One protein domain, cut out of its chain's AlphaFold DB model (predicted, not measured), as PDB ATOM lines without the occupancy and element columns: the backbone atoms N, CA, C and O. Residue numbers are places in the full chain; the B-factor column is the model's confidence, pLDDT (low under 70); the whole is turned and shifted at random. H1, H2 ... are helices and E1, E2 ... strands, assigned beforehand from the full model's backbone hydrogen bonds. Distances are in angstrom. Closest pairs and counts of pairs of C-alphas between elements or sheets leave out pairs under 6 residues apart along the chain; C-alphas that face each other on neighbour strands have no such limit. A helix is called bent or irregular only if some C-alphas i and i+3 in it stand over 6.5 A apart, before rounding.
ATOM      1  N   ILE A 215     154.341 173.040 225.173       91.38
ATOM      2  CA  ILE A 215     155.141 173.611 226.269       91.38
ATOM      3  C   ILE A 215     154.709 173.065 227.634       91.38
ATOM      4  O   ILE A 215     155.553 172.682 228.438       91.38
ATOM      5  N   GLU A 216     153.402 172.986 227.901       89.50
ATOM      6  CA  GLU A 216     152.897 172.529 229.200       89.50
ATOM      7  C   GLU A 216     153.251 171.060 229.464       89.50
ATOM      8  O   GLU A 216     153.605 170.693 230.586       89.50
ATOM      9  N   LYS A 217     153.174 170.210 228.433       87.44
ATOM     10  CA  LYS A 217     153.590 168.807 228.532       87.44
ATOM     11  C   LYS A 217     155.107 168.684 228.644       87.44
ATOM     12  O   LYS A 217     155.578 167.948 229.505       87.44
ATOM     13  N   MET A 218     155.867 169.412 227.824       90.94
ATOM     14  CA  MET A 218     157.333 169.349 227.827       90.94
ATOM     15  C   MET A 218     157.944 169.879 229.127       90.94
ATOM     16  O   MET A 218     158.919 169.314 229.607       90.94
ATOM     17  N   ALA A 219     157.328 170.877 229.765       91.25
ATOM     18  CA  ALA A 219     157.766 171.395 231.062       91.25
ATOM     19  C   ALA A 219     157.643 170.378 232.214       91.25
ATOM     20  O   ALA A 219     158.277 170.549 233.252       91.25
ATOM     21  N   LYS A 220     156.833 169.325 232.046       89.88
ATOM     22  CA  LYS A 220     156.657 168.242 233.031       89.88
ATOM     23  C   LYS A 220     157.616 167.070 232.797       89.88
ATOM     24  O   LYS A 220     157.592 166.110 233.562       89.88
ATOM     25  N   VAL A 221     158.419 167.109 231.731       89.19
ATOM     26  CA  VAL A 221     159.357 166.033 231.403       89.19
ATOM     27  C   VAL A 221     160.566 166.101 232.331       89.19
ATOM     28  O   VAL A 221     161.183 167.150 232.510       89.19
ATOM     29  N   GLU A 222     160.939 164.949 232.876       89.69
ATOM     30  CA  GLU A 222     162.195 164.763 233.594       89.69
ATOM     31  C   GLU A 222     163.110 163.837 232.799       89.69
ATOM     32  O   GLU A 222     162.691 162.792 232.292       89.69
ATOM     33  N   GLN A 223     164.385 164.201 232.718       87.94
ATOM     34  CA  GLN A 223     165.419 163.378 232.122       87.94
ATOM     35  C   GLN A 223     166.285 162.758 233.209       87.94
ATOM     36  O   GLN A 223     166.829 163.433 234.076       87.94
ATOM     37  N   GLU A 224     166.414 161.437 233.145       87.75
ATOM     38  CA  GLU A 224     167.357 160.687 233.966       87.75
ATOM     39  C   GLU A 224     168.771 160.816 233.387       87.75
ATOM     40  O   GLU A 224     168.962 160.634 232.177       87.75
ATOM     41  N   ASP A 225     169.741 161.135 234.241       85.38
ATOM     42  CA  ASP A 225     171.167 161.120 233.927       85.38
ATOM     43  C   ASP A 225     171.645 159.664 233.759       85.38
ATOM     44  O   ASP A 225     171.487 158.860 234.683       85.38
ATOM     45  N   PRO A 226     172.249 159.288 232.618       80.50
ATOM     46  CA  PRO A 226     172.671 157.908 232.372       80.50
ATOM     47  C   PRO A 226     173.739 157.367 233.336       80.50
ATOM     48  O   PRO A 226     173.910 156.154 233.423       80.50
ATOM     49  N   LYS A 227     174.500 158.238 234.010       85.50
ATOM     50  CA  LYS A 227     175.592 157.865 234.923       85.50
ATOM     51  C   LYS A 227     175.150 157.881 236.378       85.50
ATOM     52  O   LYS A 227     175.547 157.000 237.137       85.50
ATOM     53  N   THR A 228     174.393 158.900 236.784       90.44
ATOM     54  CA  THR A 228     173.986 159.069 238.190       90.44
ATOM     55  C   THR A 228     172.593 158.525 238.485       90.44
ATOM     56  O   THR A 228     172.247 158.388 239.657       90.44
ATOM     57  N   HIS A 229     171.797 158.222 237.453       88.94
ATOM     58  CA  HIS A 229     170.377 157.861 237.548       88.94
ATOM     59  C   HIS A 229     169.500 158.929 238.224       88.94
ATOM     60  O   HIS A 229     168.348 158.680 238.586       88.94
ATOM     61  N   GLU A 230     170.030 160.141 238.390       92.75
ATOM     62  CA  GLU A 230     169.303 161.272 238.945       92.75
ATOM     63  C   GLU A 230     168.343 161.828 237.891       92.75
ATOM     64  O   GLU A 230     168.730 162.054 236.744       92.75
ATOM     65  N   LYS A 231     167.092 162.074 238.279       91.19
ATOM     66  CA  LYS A 231     166.112 162.736 237.419       91.19
ATOM     67  C   LYS A 231     166.218 164.244 237.576       91.19
ATOM     68  O   LYS A 231     166.173 164.754 238.691       91.19
ATOM     69  N   LYS A 232     166.338 164.948 236.454       90.88
ATOM     70  CA  LYS A 232     166.407 166.409 236.398       90.88
ATOM     71  C   LYS A 232     165.333 166.950 235.472       90.88
ATOM     72  O   LYS A 232     164.988 166.318 234.474       90.88
ATOM     73  N   ALA A 233     164.829 168.132 235.805       92.31
ATOM     74  CA  ALA A 233     163.983 168.887 234.896       92.31
ATOM     75  C   ALA A 233     164.755 169.210 233.610       92.31
ATOM     76  O   ALA A 233     165.961 169.468 233.641       92.31
ATOM     77  N   VAL A 234     164.046 169.185 232.487       91.81
ATOM     78  CA  VAL A 234     164.590 169.552 231.177       91.81
ATOM     79  C   VAL A 234     164.875 171.055 231.072       91.81
ATOM     80  O   VAL A 234     164.322 171.864 231.819       91.81
ATOM     81  N   SER A 235     165.749 171.436 230.139       91.31
ATOM     82  CA  SER A 235     166.101 172.837 229.881       91.31
ATOM     83  C   SER A 235     164.977 173.614 229.182       91.31
ATOM     84  O   SER A 235     164.053 173.034 228.605       91.31
ATOM     85  N   LEU A 236     165.069 174.950 229.183       90.50
ATOM     86  CA  LEU A 236     164.144 175.800 228.424       90.50
ATOM     87  C   LEU A 236     164.271 175.559 226.915       90.50
ATOM     88  O   LEU A 236     163.266 175.564 226.212       90.50
ATOM     89  N   GLU A 237     165.485 175.305 226.428       90.94
ATOM     90  CA  GLU A 237     165.771 174.943 225.039       90.94
ATOM     91  C   GLU A 237     165.044 173.657 224.634       90.94
ATOM     92  O   GLU A 237     164.483 173.588 223.545       90.94
ATOM     93  N   PHE A 238     164.967 172.665 225.527       92.38
ATOM     94  CA  PHE A 238     164.190 171.451 225.279       92.38
ATOM     95  C   PHE A 238     162.686 171.752 225.195       92.38
ATOM     96  O   PHE A 238     162.017 171.327 224.248       92.38
ATOM     97  N   ILE A 239     162.160 172.512 226.163       93.44
ATOM     98  CA  ILE A 239     160.730 172.854 226.260       93.44
ATOM     99  C   ILE A 239     160.261 173.656 225.040       93.44
ATOM    100  O   ILE A 239     159.182 173.404 224.512       93.44
ATOM    101  N   HIS A 240     161.085 174.597 224.579       93.25
ATOM    102  CA  HIS A 240     160.789 175.501 223.468       93.25
ATOM    103  C   HIS A 240     161.513 175.107 222.171       93.25
ATOM    104  O   HIS A 240     161.706 175.937 221.275       93.25
ATOM    105  N   SER A 241     161.920 173.843 222.054       93.31
ATOM    106  CA  SER A 241     162.690 173.322 220.917       93.31
ATOM    107  C   SER A 241     161.985 173.548 219.579       93.31
ATOM    108  O   SER A 241     162.617 173.978 218.615       93.31
ATOM    109  N   THR A 242     160.667 173.339 219.535       94.62
ATOM    110  CA  THR A 242     159.855 173.562 218.329       94.62
ATOM    111  C   THR A 242     159.743 175.048 217.986       94.62
ATOM    112  O   THR A 242     160.027 175.446 216.859       94.62
ATOM    113  N   GLU A 243     159.390 175.893 218.960       92.81
ATOM    114  CA  GLU A 243     159.191 177.327 218.715       92.81
ATOM    115  C   GLU A 243     160.475 178.008 218.235       92.81
ATOM    116  O   GLU A 243     160.443 178.849 217.334       92.81
ATOM    117  N   SER A 244     161.611 177.663 218.847       92.62
ATOM    118  CA  SER A 244     162.923 178.216 218.497       92.62
ATOM    119  C   SER A 244     163.392 177.734 217.126       92.62
ATOM    120  O   SER A 244     163.847 178.551 216.322       92.62
ATOM    121  N   TYR A 245     163.188 176.452 216.806       94.12
ATOM    122  CA  TYR A 245     163.452 175.897 215.479       94.12
ATOM    123  C   TYR A 245     162.641 176.610 214.384       94.12
ATOM    124  O   TYR A 245     163.197 176.966 213.342       94.12
ATOM    125  N   ASP A 246     161.366 176.925 214.637       92.56
ATOM    126  CA  ASP A 246     160.516 177.669 213.696       92.56
ATOM    127  C   ASP A 246     161.044 179.085 213.411       92.56
ATOM    128  O   ASP A 246     160.733 179.687 212.377       92.56
ATOM    129  N   LYS A 247     161.868 179.652 214.304       91.25
ATOM    130  CA  LYS A 247     162.534 180.941 214.059       91.25
ATOM    131  C   LYS A 247     163.794 180.814 213.213       91.25
ATOM    132  O   LYS A 247     164.212 181.843 212.666       91.25
ATOM    133  N   MET A 248     164.355 179.615 213.057       91.00
ATOM    134  CA  MET A 248     165.537 179.344 212.236       91.00
ATOM    135  C   MET A 248     165.194 179.241 210.750       91.00
ATOM    136  O   MET A 248     164.046 179.029 210.363       91.00
ATOM    137  N   LEU A 249     166.205 179.379 209.888       92.06
ATOM    138  CA  LEU A 249     166.009 179.356 208.435       92.06
ATOM    139  C   LEU A 249     165.365 178.047 207.950       92.06
ATOM    140  O   LEU A 249     164.480 178.097 207.105       92.06
ATOM    141  N   HIS A 250     165.763 176.893 208.496       93.81
ATOM    142  CA  HIS A 250     165.181 175.601 208.118       93.81
ATOM    143  C   HIS A 250     163.682 175.522 208.429       93.81
ATOM    144  O   HIS A 250     162.911 175.183 207.534       93.81
ATOM    145  N   GLY A 251     163.272 175.899 209.646       93.06
ATOM    146  CA  GLY A 251     161.862 175.926 210.039       93.06
ATOM    147  C   GLY A 251     161.045 176.909 209.199       93.06
ATOM    148  O   GLY A 251     159.986 176.551 208.692       93.06
ATOM    149  N   ARG A 252     161.577 178.112 208.937       93.50
ATOM    150  CA  ARG A 252     160.916 179.110 208.074       93.50
ATOM    151  C   ARG A 252     160.722 178.626 206.640       93.50
ATOM    152  O   ARG A 252     159.641 178.796 206.092       93.50
ATOM    153  N   LEU A 253     161.740 178.000 206.044       94.25
ATOM    154  CA  LEU A 253     161.623 177.430 204.699       94.25
ATOM    155  C   LEU A 253     160.504 176.388 204.644       94.25
ATOM    156  O   LEU A 253     159.676 176.428 203.739       94.25
ATOM    157  N   LEU A 254     160.444 175.495 205.632       92.06
ATOM    158  CA  LEU A 254     159.395 174.484 205.712       92.06
ATOM    159  C   LEU A 254     157.999 175.092 205.917       92.06
ATOM    160  O   LEU A 254     157.047 174.646 205.272       92.06
ATOM    161  N   ALA A 255     157.880 176.135 206.745       90.88
ATOM    162  CA  ALA A 255     156.638 176.882 206.940       90.88
ATOM    163  C   ALA A 255     156.144 177.549 205.641       90.88
ATOM    164  O   ALA A 255     154.944 177.555 205.375       90.88
ATOM    165  N   ASP A 256     157.066 178.010 204.791       91.00
ATOM    166  CA  ASP A 256     156.777 178.563 203.460       91.00
ATOM    167  C   ASP A 256     156.531 177.475 202.388       91.00
ATOM    168  O   ASP A 256     156.381 177.773 201.202       91.00
ATOM    169  N   GLY A 257     156.507 176.194 202.776       88.12
ATOM    170  CA  GLY A 257     156.329 175.060 201.863       88.12
ATOM    171  C   GLY A 257     157.577 174.706 201.047       88.12
ATOM    172  O   GLY A 257     157.511 173.871 200.144       88.12
ATOM    173  N   ASN A 258     158.727 175.306 201.355       89.44
ATOM    174  CA  ASN A 258     159.994 175.019 200.700       89.44
ATOM    175  C   ASN A 258     160.704 173.828 201.367       89.44
ATOM    176  O   ASN A 258     161.329 173.948 202.423       89.44
ATOM    177  N   LEU A 259     160.679 172.680 200.687       86.50
ATOM    178  CA  LEU A 259     161.262 171.418 201.158       86.50
ATOM    179  C   LEU A 259     162.805 171.407 201.231       86.50
ATOM    180  O   LEU A 259     163.381 170.416 201.682       86.50
ATOM    181  N   HIS A 260     163.487 172.491 200.838       88.88
ATOM    182  CA  HIS A 260     164.921 172.665 201.093       88.88
ATOM    183  C   HIS A 260     165.245 172.930 202.572       88.88
ATOM    184  O   HIS A 260     166.401 172.785 202.964       88.88
ATOM    185  N   GLY A 261     164.256 173.280 203.405       91.62
ATOM    186  CA  GLY A 261     164.433 173.283 204.859       91.62
ATOM    187  C   GLY A 261     164.671 171.869 205.409       91.62
ATOM    188  O   GLY A 261     164.117 170.892 204.898       91.62
ATOM    189  N   ALA A 262     165.514 171.744 206.438       92.00
ATOM    190  CA  ALA A 262     165.794 170.469 207.100       92.00
ATOM    191  C   ALA A 262     164.752 170.175 208.184       92.00
ATOM    192  O   ALA A 262     164.597 170.978 209.096       92.00
ATOM    193  N   SER A 263     164.063 169.040 208.092       91.69
ATOM    194  CA  SER A 263     163.115 168.504 209.080       91.69
ATOM    195  C   SER A 263     163.799 168.041 210.374       91.69
ATOM    196  O   SER A 263     165.014 167.858 210.414       91.69
ATOM    197  N   CYS A 264     163.019 167.790 211.430       93.06
ATOM    198  CA  CYS A 264     163.535 167.314 212.717       93.06
ATOM    199  C   CYS A 264     164.342 166.011 212.555       93.06
ATOM    200  O   CYS A 264     165.442 165.875 213.091       93.06
ATOM    201  N   VAL A 265     163.819 165.060 211.775       91.25
ATOM    202  CA  VAL A 265     164.440 163.740 211.569       91.25
ATOM    203  C   VAL A 265     165.723 163.802 210.741       91.25
ATOM    204  O   VAL A 265     166.630 163.015 210.987       91.25
ATOM    205  N   GLU A 266     165.853 164.770 209.829       91.38
ATOM    206  CA  GLU A 266     167.090 164.994 209.063       91.38
ATOM    207  C   GLU A 266     168.248 165.470 209.954       91.38
ATOM    208  O   GLU A 266     169.407 165.334 209.583       91.38
ATOM    209  N   CYS A 267     167.972 165.989 211.152       93.38
ATOM    210  CA  CYS A 267     169.017 166.282 212.131       93.38
ATOM    211  C   CYS A 267     169.153 165.170 213.172       93.38
ATOM    212  O   CYS A 267     170.265 164.705 213.413       93.38
ATOM    213  N   HIS A 268     168.047 164.723 213.771       94.56
ATOM    214  CA  HIS A 268     168.055 163.856 214.957       94.56
ATOM    215  C   HIS A 268     168.125 162.351 214.682       94.56
ATOM    216  O   HIS A 268     168.557 161.597 215.552       94.56
ATOM    217  N   ALA A 269     167.680 161.899 213.512       92.62
ATOM    218  CA  ALA A 269     167.764 160.496 213.110       92.62
ATOM    219  C   ALA A 269     167.997 160.381 211.595       92.62
ATOM    220  O   ALA A 269     167.163 159.835 210.878       92.62
ATOM    221  N   PRO A 270     169.108 160.921 211.073       89.56
ATOM    222  CA  PRO A 270     169.342 161.034 209.635       89.56
ATOM    223  C   PRO A 270     169.759 159.732 208.952       89.56
ATOM    224  O   PRO A 270     169.766 159.635 207.726       89.56
ATOM    225  N   THR A 271     170.168 158.746 209.739       86.19
ATOM    226  CA  THR A 271     170.670 157.453 209.281       86.19
ATOM    227  C   THR A 271     169.900 156.329 209.971       86.19
ATOM    228  O   THR A 271     169.164 156.559 210.932       86.19
ATOM    229  N   GLY A 272     170.061 155.100 209.481       84.81
ATOM    230  CA  GLY A 272     169.356 153.939 210.031       84.81
ATOM    231  C   GLY A 272     167.890 153.887 209.602       84.81
ATOM    232  O   GLY A 272     167.561 154.283 208.485       84.81
ATOM    233  N   LEU A 273     167.018 153.369 210.473       84.31
ATOM    234  CA  LEU A 273     165.576 153.256 210.224       84.31
ATOM    235  C   LEU A 273     164.809 154.490 210.721       84.31
ATOM    236  O   LEU A 273     163.578 154.461 210.766       84.31
ATOM    237  N   HIS A 274     165.513 155.565 211.089       87.81
ATOM    238  CA  HIS A 274     164.965 156.853 211.526       87.81
ATOM    239  C   HIS A 274     164.153 156.814 212.839       87.81
ATOM    240  O   HIS A 274     163.401 157.744 213.124       87.81
ATOM    241  N   HIS A 275     164.292 155.759 213.652       91.56
ATOM    242  CA  HIS A 275     163.602 155.629 214.950       91.56
ATOM    243  C   HIS A 275     164.561 155.780 216.146       91.56
ATOM    244  O   HIS A 275     164.117 155.947 217.282       91.56
ATOM    245  N   GLY A 276     165.872 155.769 215.899       91.56
ATOM    246  CA  GLY A 276     166.933 155.875 216.900       91.56
ATOM    247  C   GLY A 276     167.293 157.305 217.310       91.56
ATOM    248  O   GLY A 276     168.476 157.628 217.360       91.56
ATOM    249  N   ILE A 277     166.310 158.167 217.597       94.00
ATOM    250  CA  ILE A 277     166.570 159.548 218.053       94.00
ATOM    251  C   ILE A 277     167.293 159.518 219.403       94.00
ATOM    252  O   ILE A 277     166.731 159.067 220.399       94.00
ATOM    253  N   LYS A 278     168.526 160.016 219.455       94.50
ATOM    254  CA  LYS A 278     169.357 160.058 220.667       94.50
ATOM    255  C   LYS A 278     169.465 161.480 221.217       94.50
ATOM    256  O   LYS A 278     169.244 162.452 220.495       94.50
ATOM    257  N   ARG A 279     169.815 161.595 222.502       92.19
ATOM    258  CA  ARG A 279     170.137 162.888 223.130       92.19
ATOM    259  C   ARG A 279     171.436 163.445 222.554       92.19
ATOM    260  O   ARG A 279     172.261 162.674 222.078       92.19
ATOM    261  N   ASP A 280     171.622 164.753 222.570       91.75
ATOM    262  CA  ASP A 280     172.820 165.408 222.040       91.75
ATOM    263  C   ASP A 280     174.093 165.042 222.818       91.75
ATOM    264  O   ASP A 280     175.171 164.994 222.225       91.75
ATOM    265  N   GLU A 281     173.994 164.669 224.097       90.81
ATOM    266  CA  GLU A 281     175.156 164.215 224.870       90.81
ATOM    267  C   GLU A 281     175.569 162.764 224.576       90.81
ATOM    268  O   GLU A 281     176.672 162.352 224.944       90.81
ATOM    269  N   ASP A 282     174.715 161.977 223.909       93.06
ATOM    270  CA  ASP A 282     175.066 160.625 223.471       93.06
ATOM    271  C   ASP A 282     176.102 160.715 222.343       93.06
ATOM    272  O   ASP A 282     175.869 161.341 221.308       93.06
ATOM    273  N   SER A 283     177.247 160.056 222.526       94.56
ATOM    274  CA  SER A 283     178.333 160.041 221.547       94.56
ATOM    275  C   SER A 283     177.944 159.437 220.200       94.56
ATOM    276  O   SER A 283     178.650 159.671 219.233       94.56
ATOM    277  N   GLU A 284     176.872 158.645 220.118       93.44
ATOM    278  CA  GLU A 284     176.346 158.093 218.862       93.44
ATOM    279  C   GLU A 284     175.267 158.980 218.221       93.44
ATOM    280  O   GLU A 284     174.797 158.683 217.122       93.44
ATOM    281  N   SER A 285     174.845 160.056 218.886       95.38
ATOM    282  CA  SER A 285     173.819 160.954 218.361       95.38
ATOM    283  C   SER A 285     174.326 161.739 217.162       95.38
ATOM    284  O   SER A 285     175.435 162.270 217.172       95.38
ATOM    285  N   SER A 286     173.499 161.874 216.128       94.81
ATOM    286  CA  SER A 286     173.822 162.708 214.968       94.81
ATOM    287  C   SER A 286     173.914 164.192 215.321       94.81
ATOM    288  O   SER A 286     174.622 164.937 214.647       94.81
ATOM    289  N   VAL A 287     173.239 164.634 216.382       94.50
ATOM    290  CA  VAL A 287     173.303 166.023 216.863       94.50
ATOM    291  C   VAL A 287     174.346 166.228 217.963       94.50
ATOM    292  O   VAL A 287     174.449 167.321 218.508       94.50
ATOM    293  N   ASN A 288     175.160 165.213 218.273       95.25
ATOM    294  CA  ASN A 288     176.314 165.397 219.147       95.25
ATOM    295  C   ASN A 288     177.312 166.383 218.522       95.25
ATOM    296  O   ASN A 288     177.529 166.369 217.308       95.25
ATOM    297  N   SER A 289     177.975 167.194 219.350       92.50
ATOM    298  CA  SER A 289     178.932 168.215 218.895       92.50
ATOM    299  C   SER A 289     180.054 167.663 218.004       92.50
ATOM    300  O   SER A 289     180.489 168.342 217.073       92.50
ATOM    301  N   ALA A 290     180.475 166.409 218.212       93.38
ATOM    302  CA  ALA A 290     181.473 165.739 217.378       93.38
ATOM    303  C   ALA A 290     180.956 165.344 215.977       93.38
ATOM    304  O   ALA A 290     181.759 165.071 215.081       93.38
ATOM    305  N   HIS A 291     179.636 165.315 215.777       94.25
ATOM    306  CA  HIS A 291     178.964 164.846 214.561       94.25
ATOM    307  C   HIS A 291     178.283 165.956 213.744       94.25
ATOM    308  O   HIS A 291     177.807 165.704 212.635       94.25
ATOM    309  N   LEU A 292     178.269 167.202 214.236       93.25
ATOM    310  CA  LEU A 292     177.577 168.317 213.574       93.25
ATOM    311  C   LEU A 292     178.098 168.592 212.160       93.25
ATOM    312  O   LEU A 292     177.316 168.909 211.269       93.25
ATOM    313  N   SER A 293     179.398 168.413 211.898       92.62
ATOM    314  CA  SER A 293     179.951 168.581 210.545       92.62
ATOM    315  C   SER A 293     179.314 167.614 209.537       92.62
ATOM    316  O   SER A 293     178.967 168.006 208.417       92.62
ATOM    317  N   GLN A 294     179.124 166.359 209.949       92.81
ATOM    318  CA  GLN A 294     178.487 165.309 209.167       92.81
ATOM    319  C   GLN A 294     176.993 165.591 209.020       92.81
ATOM    320  O   GLN A 294     176.483 165.501 207.907       92.81
ATOM    321  N   THR A 295     176.321 165.985 210.102       93.31
ATOM    322  CA  THR A 295     174.875 166.239 210.123       93.31
ATOM    323  C   THR A 295     174.479 167.462 209.308       93.31
ATOM    324  O   THR A 295     173.637 167.358 208.420       93.31
ATOM    325  N   CYS A 296     175.153 168.599 209.487       92.75
ATOM    326  CA  CYS A 296     174.933 169.776 208.645       92.75
ATOM    327  C   CYS A 296     175.329 169.514 207.181       92.75
ATOM    328  O   CYS A 296     174.766 170.108 206.265       92.75
ATOM    329  N   GLY A 297     176.301 168.628 206.946       91.25
ATOM    330  CA  GLY A 297     176.791 168.273 205.615       91.25
ATOM    331  C   GLY A 297     175.900 167.310 204.824       91.25
ATOM    332  O   GLY A 297     176.270 166.941 203.704       91.25
ATOM    333  N   GLN A 298     174.763 166.883 205.377       85.25
ATOM    334  CA  GLN A 298     173.869 165.923 204.733       85.25
ATOM    335  C   GLN A 298     173.258 166.449 203.432       85.25
ATOM    336  O   GLN A 298     173.167 167.655 203.188       85.25
ATOM    337  N   SER A 299     172.877 165.508 202.564       68.69
ATOM    338  CA  SER A 299     172.142 165.764 201.313       68.69
ATOM    339  C   SER A 299     172.807 166.764 200.355       68.69
ATOM    340  O   SER A 299     172.152 167.339 199.494       68.69
ATOM    341  N   ASN A 300     174.128 166.955 200.481       74.62
ATOM    342  CA  ASN A 300     174.919 167.956 199.758       74.62
ATOM    343  C   ASN A 300     174.458 169.418 199.964       74.62
ATOM    344  O   ASN A 300     174.871 170.279 199.193       74.62
ATOM    345  N   CYS A 301     173.680 169.728 201.008       85.00
ATOM    346  CA  CYS A 301     173.242 171.104 201.278       85.00
ATOM    347  C   CYS A 301     174.406 171.985 201.766       85.00
ATOM    348  O   CYS A 301     174.635 173.067 201.230       85.00
ATOM    349  N   HIS A 302     175.190 171.495 202.737       92.00
ATOM    350  CA  HIS A 302     176.351 172.218 203.285       92.00
ATOM    351  C   HIS A 302     177.648 171.401 203.299       92.00
ATOM    352  O   HIS A 302     178.567 171.739 204.033       92.00
ATOM    353  N   LYS A 303     177.760 170.339 202.494       88.00
ATOM    354  CA  LYS A 303     178.846 169.339 202.558       88.00
ATOM    355  C   LYS A 303     180.273 169.897 202.630       88.00
ATOM    356  O   LYS A 303     181.080 169.375 203.398       88.00
ATOM    357  N   ASP A 304     180.601 170.908 201.827       90.00
ATOM    358  CA  ASP A 304     181.948 171.503 201.825       90.00
ATOM    359  C   ASP A 304     182.072 172.615 202.871       90.00
ATOM    360  O   ASP A 304     183.119 172.793 203.497       90.00
ATOM    361  N   TYR A 305     180.974 173.328 203.114       90.75
ATOM    362  CA  TYR A 305     180.915 174.402 204.095       90.75
ATOM    363  C   TYR A 305     181.042 173.867 205.530       90.75
ATOM    364  O   TYR A 305     181.782 174.442 206.326       90.75
ATOM    365  N   SER A 306     180.399 172.739 205.845       90.81
ATOM    366  CA  SER A 306     180.383 172.116 207.173       90.81
ATOM    367  C   SER A 306     181.711 171.458 207.553       90.81
ATOM    368  O   SER A 306     181.983 171.266 208.734       90.81
ATOM    369  N   LYS A 307     182.557 171.110 206.579       88.25
ATOM    370  CA  LYS A 307     183.882 170.505 206.816       88.25
ATOM    371  C   LYS A 307     184.984 171.532 207.054       88.25
ATOM    372  O   LYS A 307     186.066 171.181 207.518       88.25
ATOM    373  N   SER A 308     184.738 172.791 206.702       88.88
ATOM    374  CA  SER A 308     185.725 173.853 206.851       88.88
ATOM    375  C   SER A 308     185.865 174.269 208.315       88.88
ATOM    376  O   SER A 308     184.908 174.723 208.939       88.88
ATOM    377  N   VAL A 309     187.095 174.217 208.833       85.81
ATOM    378  CA  VAL A 309     187.442 174.682 210.190       85.81
ATOM    379  C   VAL A 309     187.080 176.160 210.398       85.81
ATOM    380  O   VAL A 309     186.728 176.568 211.502       85.81
ATOM    381  N   ALA A 310     187.099 176.966 209.328       88.88
ATOM    382  CA  ALA A 310     186.734 178.382 209.387       88.88
ATOM    383  C   ALA A 310     185.246 178.617 209.712       88.88
ATOM    384  O   ALA A 310     184.882 179.706 210.150       88.88
ATOM    385  N   ASN A 311     184.395 177.602 209.539       87.31
ATOM    386  CA  ASN A 311     182.948 177.700 209.712       87.31
ATOM    387  C   ASN A 311     182.468 177.074 211.028       87.31
ATOM    388  O   ASN A 311     181.297 176.732 211.159       87.31
ATOM    389  N   ASN A 312     183.340 176.941 212.032       84.81
ATOM    390  CA  ASN A 312     182.963 176.337 213.311       84.81
ATOM    391  C   ASN A 312     181.765 177.048 213.982       84.81
ATOM    392  O   ASN A 312     180.930 176.401 214.603       84.81
ATOM    393  N   GLY A 313     181.627 178.368 213.808       86.06
ATOM    394  CA  GLY A 313     180.465 179.112 214.313       86.06
ATOM    395  C   GLY A 313     179.133 178.693 213.673       86.06
ATOM    396  O   GLY A 313     178.108 178.697 214.347       86.06
ATOM    397  N   PHE A 314     179.144 178.276 212.405       89.69
ATOM    398  CA  PHE A 314     177.959 177.736 211.735       89.69
ATOM    399  C   PHE A 314     177.551 176.383 212.327       89.69
ATOM    400  O   PHE A 314     176.373 176.170 212.584       89.69
ATOM    401  N   LEU A 315     178.520 175.500 212.596       89.75
ATOM    402  CA  LEU A 315     178.244 174.181 213.173       89.75
ATOM    403  C   LEU A 315     177.678 174.278 214.590       89.75
ATOM    404  O   LEU A 315     176.745 173.566 214.916       89.75
ATOM    405  N   ASN A 316     178.221 175.179 215.410       86.44
ATOM    406  CA  ASN A 316     177.810 175.354 216.806       86.44
ATOM    407  C   ASN A 316     176.711 176.413 216.971       86.44
ATOM    408  O   ASN A 316     176.539 176.972 218.053       86.44
ATOM    409  N   SER A 317     176.010 176.754 215.888       84.31
ATOM    410  CA  SER A 317     174.836 177.609 215.993       84.31
ATOM    411  C   SER A 317     173.744 176.839 216.730       84.31
ATOM    412  O   SER A 317     173.345 175.760 216.301       84.31
ATOM    413  N   GLU A 318     173.275 177.395 217.843       86.06
ATOM    414  CA  GLU A 318     172.253 176.763 218.672       86.06
ATOM    415  C   GLU A 318     170.902 176.770 217.940       86.06
ATOM    416  O   GLU A 318     170.274 177.822 217.777       86.06
ATOM    417  N   MET A 319     170.473 175.600 217.462       89.06
ATOM    418  CA  MET A 319     169.253 175.452 216.661       89.06
ATOM    419  C   MET A 319     167.982 175.544 217.511       89.06
ATOM    420  O   MET A 319     166.937 175.916 216.977       89.06
ATOM    421  N   HIS A 320     168.074 175.272 218.819       92.50
ATOM    422  CA  HIS A 320     166.953 175.340 219.764       92.50
ATOM    423  C   HIS A 320     167.061 176.527 220.735       92.50
ATOM    424  O   HIS A 320     166.486 176.546 221.826       92.50
ATOM    425  N   GLY A 321     167.809 177.557 220.336       88.38
ATOM    426  CA  GLY A 321     168.144 178.683 221.198       88.38
ATOM    427  C   GLY A 321     166.941 179.569 221.495       88.38
ATOM    428  O   GLY A 321     166.480 180.331 220.635       88.38
ATOM    429  N   VAL A 322     166.494 179.570 222.753       87.00
ATOM    430  CA  VAL A 322     165.355 180.382 223.224       87.00
ATOM    431  C   VAL A 322     165.612 181.888 223.192       87.00
ATOM    432  O   VAL A 322     164.674 182.684 223.222       87.00
ATOM    433  N   ALA A 323     166.872 182.306 223.040       82.06
ATOM    434  CA  ALA A 323     167.234 183.705 222.823       82.06
ATOM    435  C   ALA A 323     166.517 184.317 221.602       82.06
ATOM    436  O   ALA A 323     166.242 185.517 221.584       82.06
ATOM    437  N   THR A 324     166.177 183.499 220.599       73.75
ATOM    438  CA  THR A 324     165.433 183.940 219.406       73.75
ATOM    439  C   THR A 324     163.945 184.175 219.650       73.75
ATOM    440  O   THR A 324     163.302 184.872 218.866       73.75
ATOM    441  N   LEU A 325     163.407 183.641 220.746       77.38
ATOM    442  CA  LEU A 325     161.997 183.755 221.110       77.38
ATOM    443  C   LEU A 325     161.696 185.001 221.943       77.38
ATOM    444  O   LEU A 325     160.536 185.356 222.115       77.38
ATOM    445  N   GLY A 326     162.725 185.675 222.467       66.12
ATOM    446  CA  GLY A 326     162.536 186.820 223.360       66.12
ATOM    447  C   GLY A 326     161.896 186.450 224.706       66.12
ATOM    448  O   GLY A 326     161.430 187.340 225.420       66.12
ATOM    449  N   LEU A 327     161.881 185.160 225.066       57.56
ATOM    450  CA  LEU A 327     161.362 184.669 226.342       57.56
ATOM    451  C   LEU A 327     162.183 185.276 227.489       57.56
ATOM    452  O   LEU A 327     163.407 185.162 227.523       57.56
ATOM    453  N   GLY A 328     161.505 185.970 228.405       50.91
ATOM    454  CA  GLY A 328     162.136 186.693 229.516       50.91
ATOM    455  C   GLY A 328     162.331 188.195 229.293       50.91
ATOM    456  O   GLY A 328     162.875 188.867 230.166       50.91
TER     457      GLY A 328
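This is residues 215 to 328 of the 452 residues of an uncharacterized protein of Methylococcaceae bacterium (UniProt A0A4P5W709). Short helices strung on loops form two groups, with a small two-stranded hairpin, E1 and E2, at one end. One group holds H1, H2, H3, H4 and H8, where H1 meets H2 and H8 packs on H3, with E1 and E2 between H1 and H2 along the chain; H5, H6 and H7 make the other group, with long loops between H5 and H6 and between H6 and H7. The printed part has 114 residues, with eight named helices and two named strands in the order H1 E1 E2 H2 H3 H4 H5 H6 H7 H8; the sheet, E1 - E2, is antiparallel. The class is mostly helix, though under half of the residues are in named elements. The whole is compact, with a radius of gyration of the C-alphas of 15.0 A and spans of 40 by 31 by 30 A.

H1, residues 215 to 218, only just touches H2, residues 236 to 239, with 3 pairs of C-alphas within 8 A; the closest, those of Met 218 and Ile 239, are 5.1 A apart. E1, residues 222 to 224, and E2, residues 231 to 233, form an antiparallel hairpin with 143 degrees between their directions. N 223 and O 232, at 2.8 A, and N 232 and O 223, at 2.9 A, are within hydrogen-bond range. H3, residues 241 to 247, and H4, residues 249 to 255, only just touch, with 3 pairs of C-alphas within 8 A, and only at the corner; their closest C-alphas, Tyr 245 and Gly 251, are 5.7 A apart, and their lines are about perpendicular at 89 degrees. H5, residues 264 to 268, only just touches H6, residues 292 to 296, with 3 such pairs; the closest C-alphas, Cys 267 and Thr 295, are 6.2 A apart. H6 only just touches H7, residues 309 to 315, also with 3 pairs; the closest C-alphas, Leu 292 and Leu 315, are 5.9 A apart. H8, residues 322 to 325, touches H3; their closest C-alphas, Ser 244 and Val 322, are 5.7 A apart. H3 and H5 are apart. Each O i to N i+4 pair is within hydrogen-bond range in H3, H4, H5 and H6, against 1 of 3 in H7, which has 3 of 4 O i to N i+3 pairs within range; H1, H2 and H8 are too short for an O i to N i+4 pair.

H1 begins at C-alpha 215, (155.141, 173.611, 226.269). H3 is 10.3 A long, H4 9.8 A and H7 9.7 A. H7 is irregular: C-alphas 310 and 313 are 8.0 A apart. H8 ends at C-alpha 325, (161.997, 183.755, 221.110).

The two C-alphas farthest apart, Thr 228 and Gly 257, are 43.4 A apart. The printed part has no cut. The links H5 to H6, 23 residues, and H6 to H7, 12 residues, are long. The mean pLDDT of the printed part is 89.1; residues 299 and 326 to 328 are under 70.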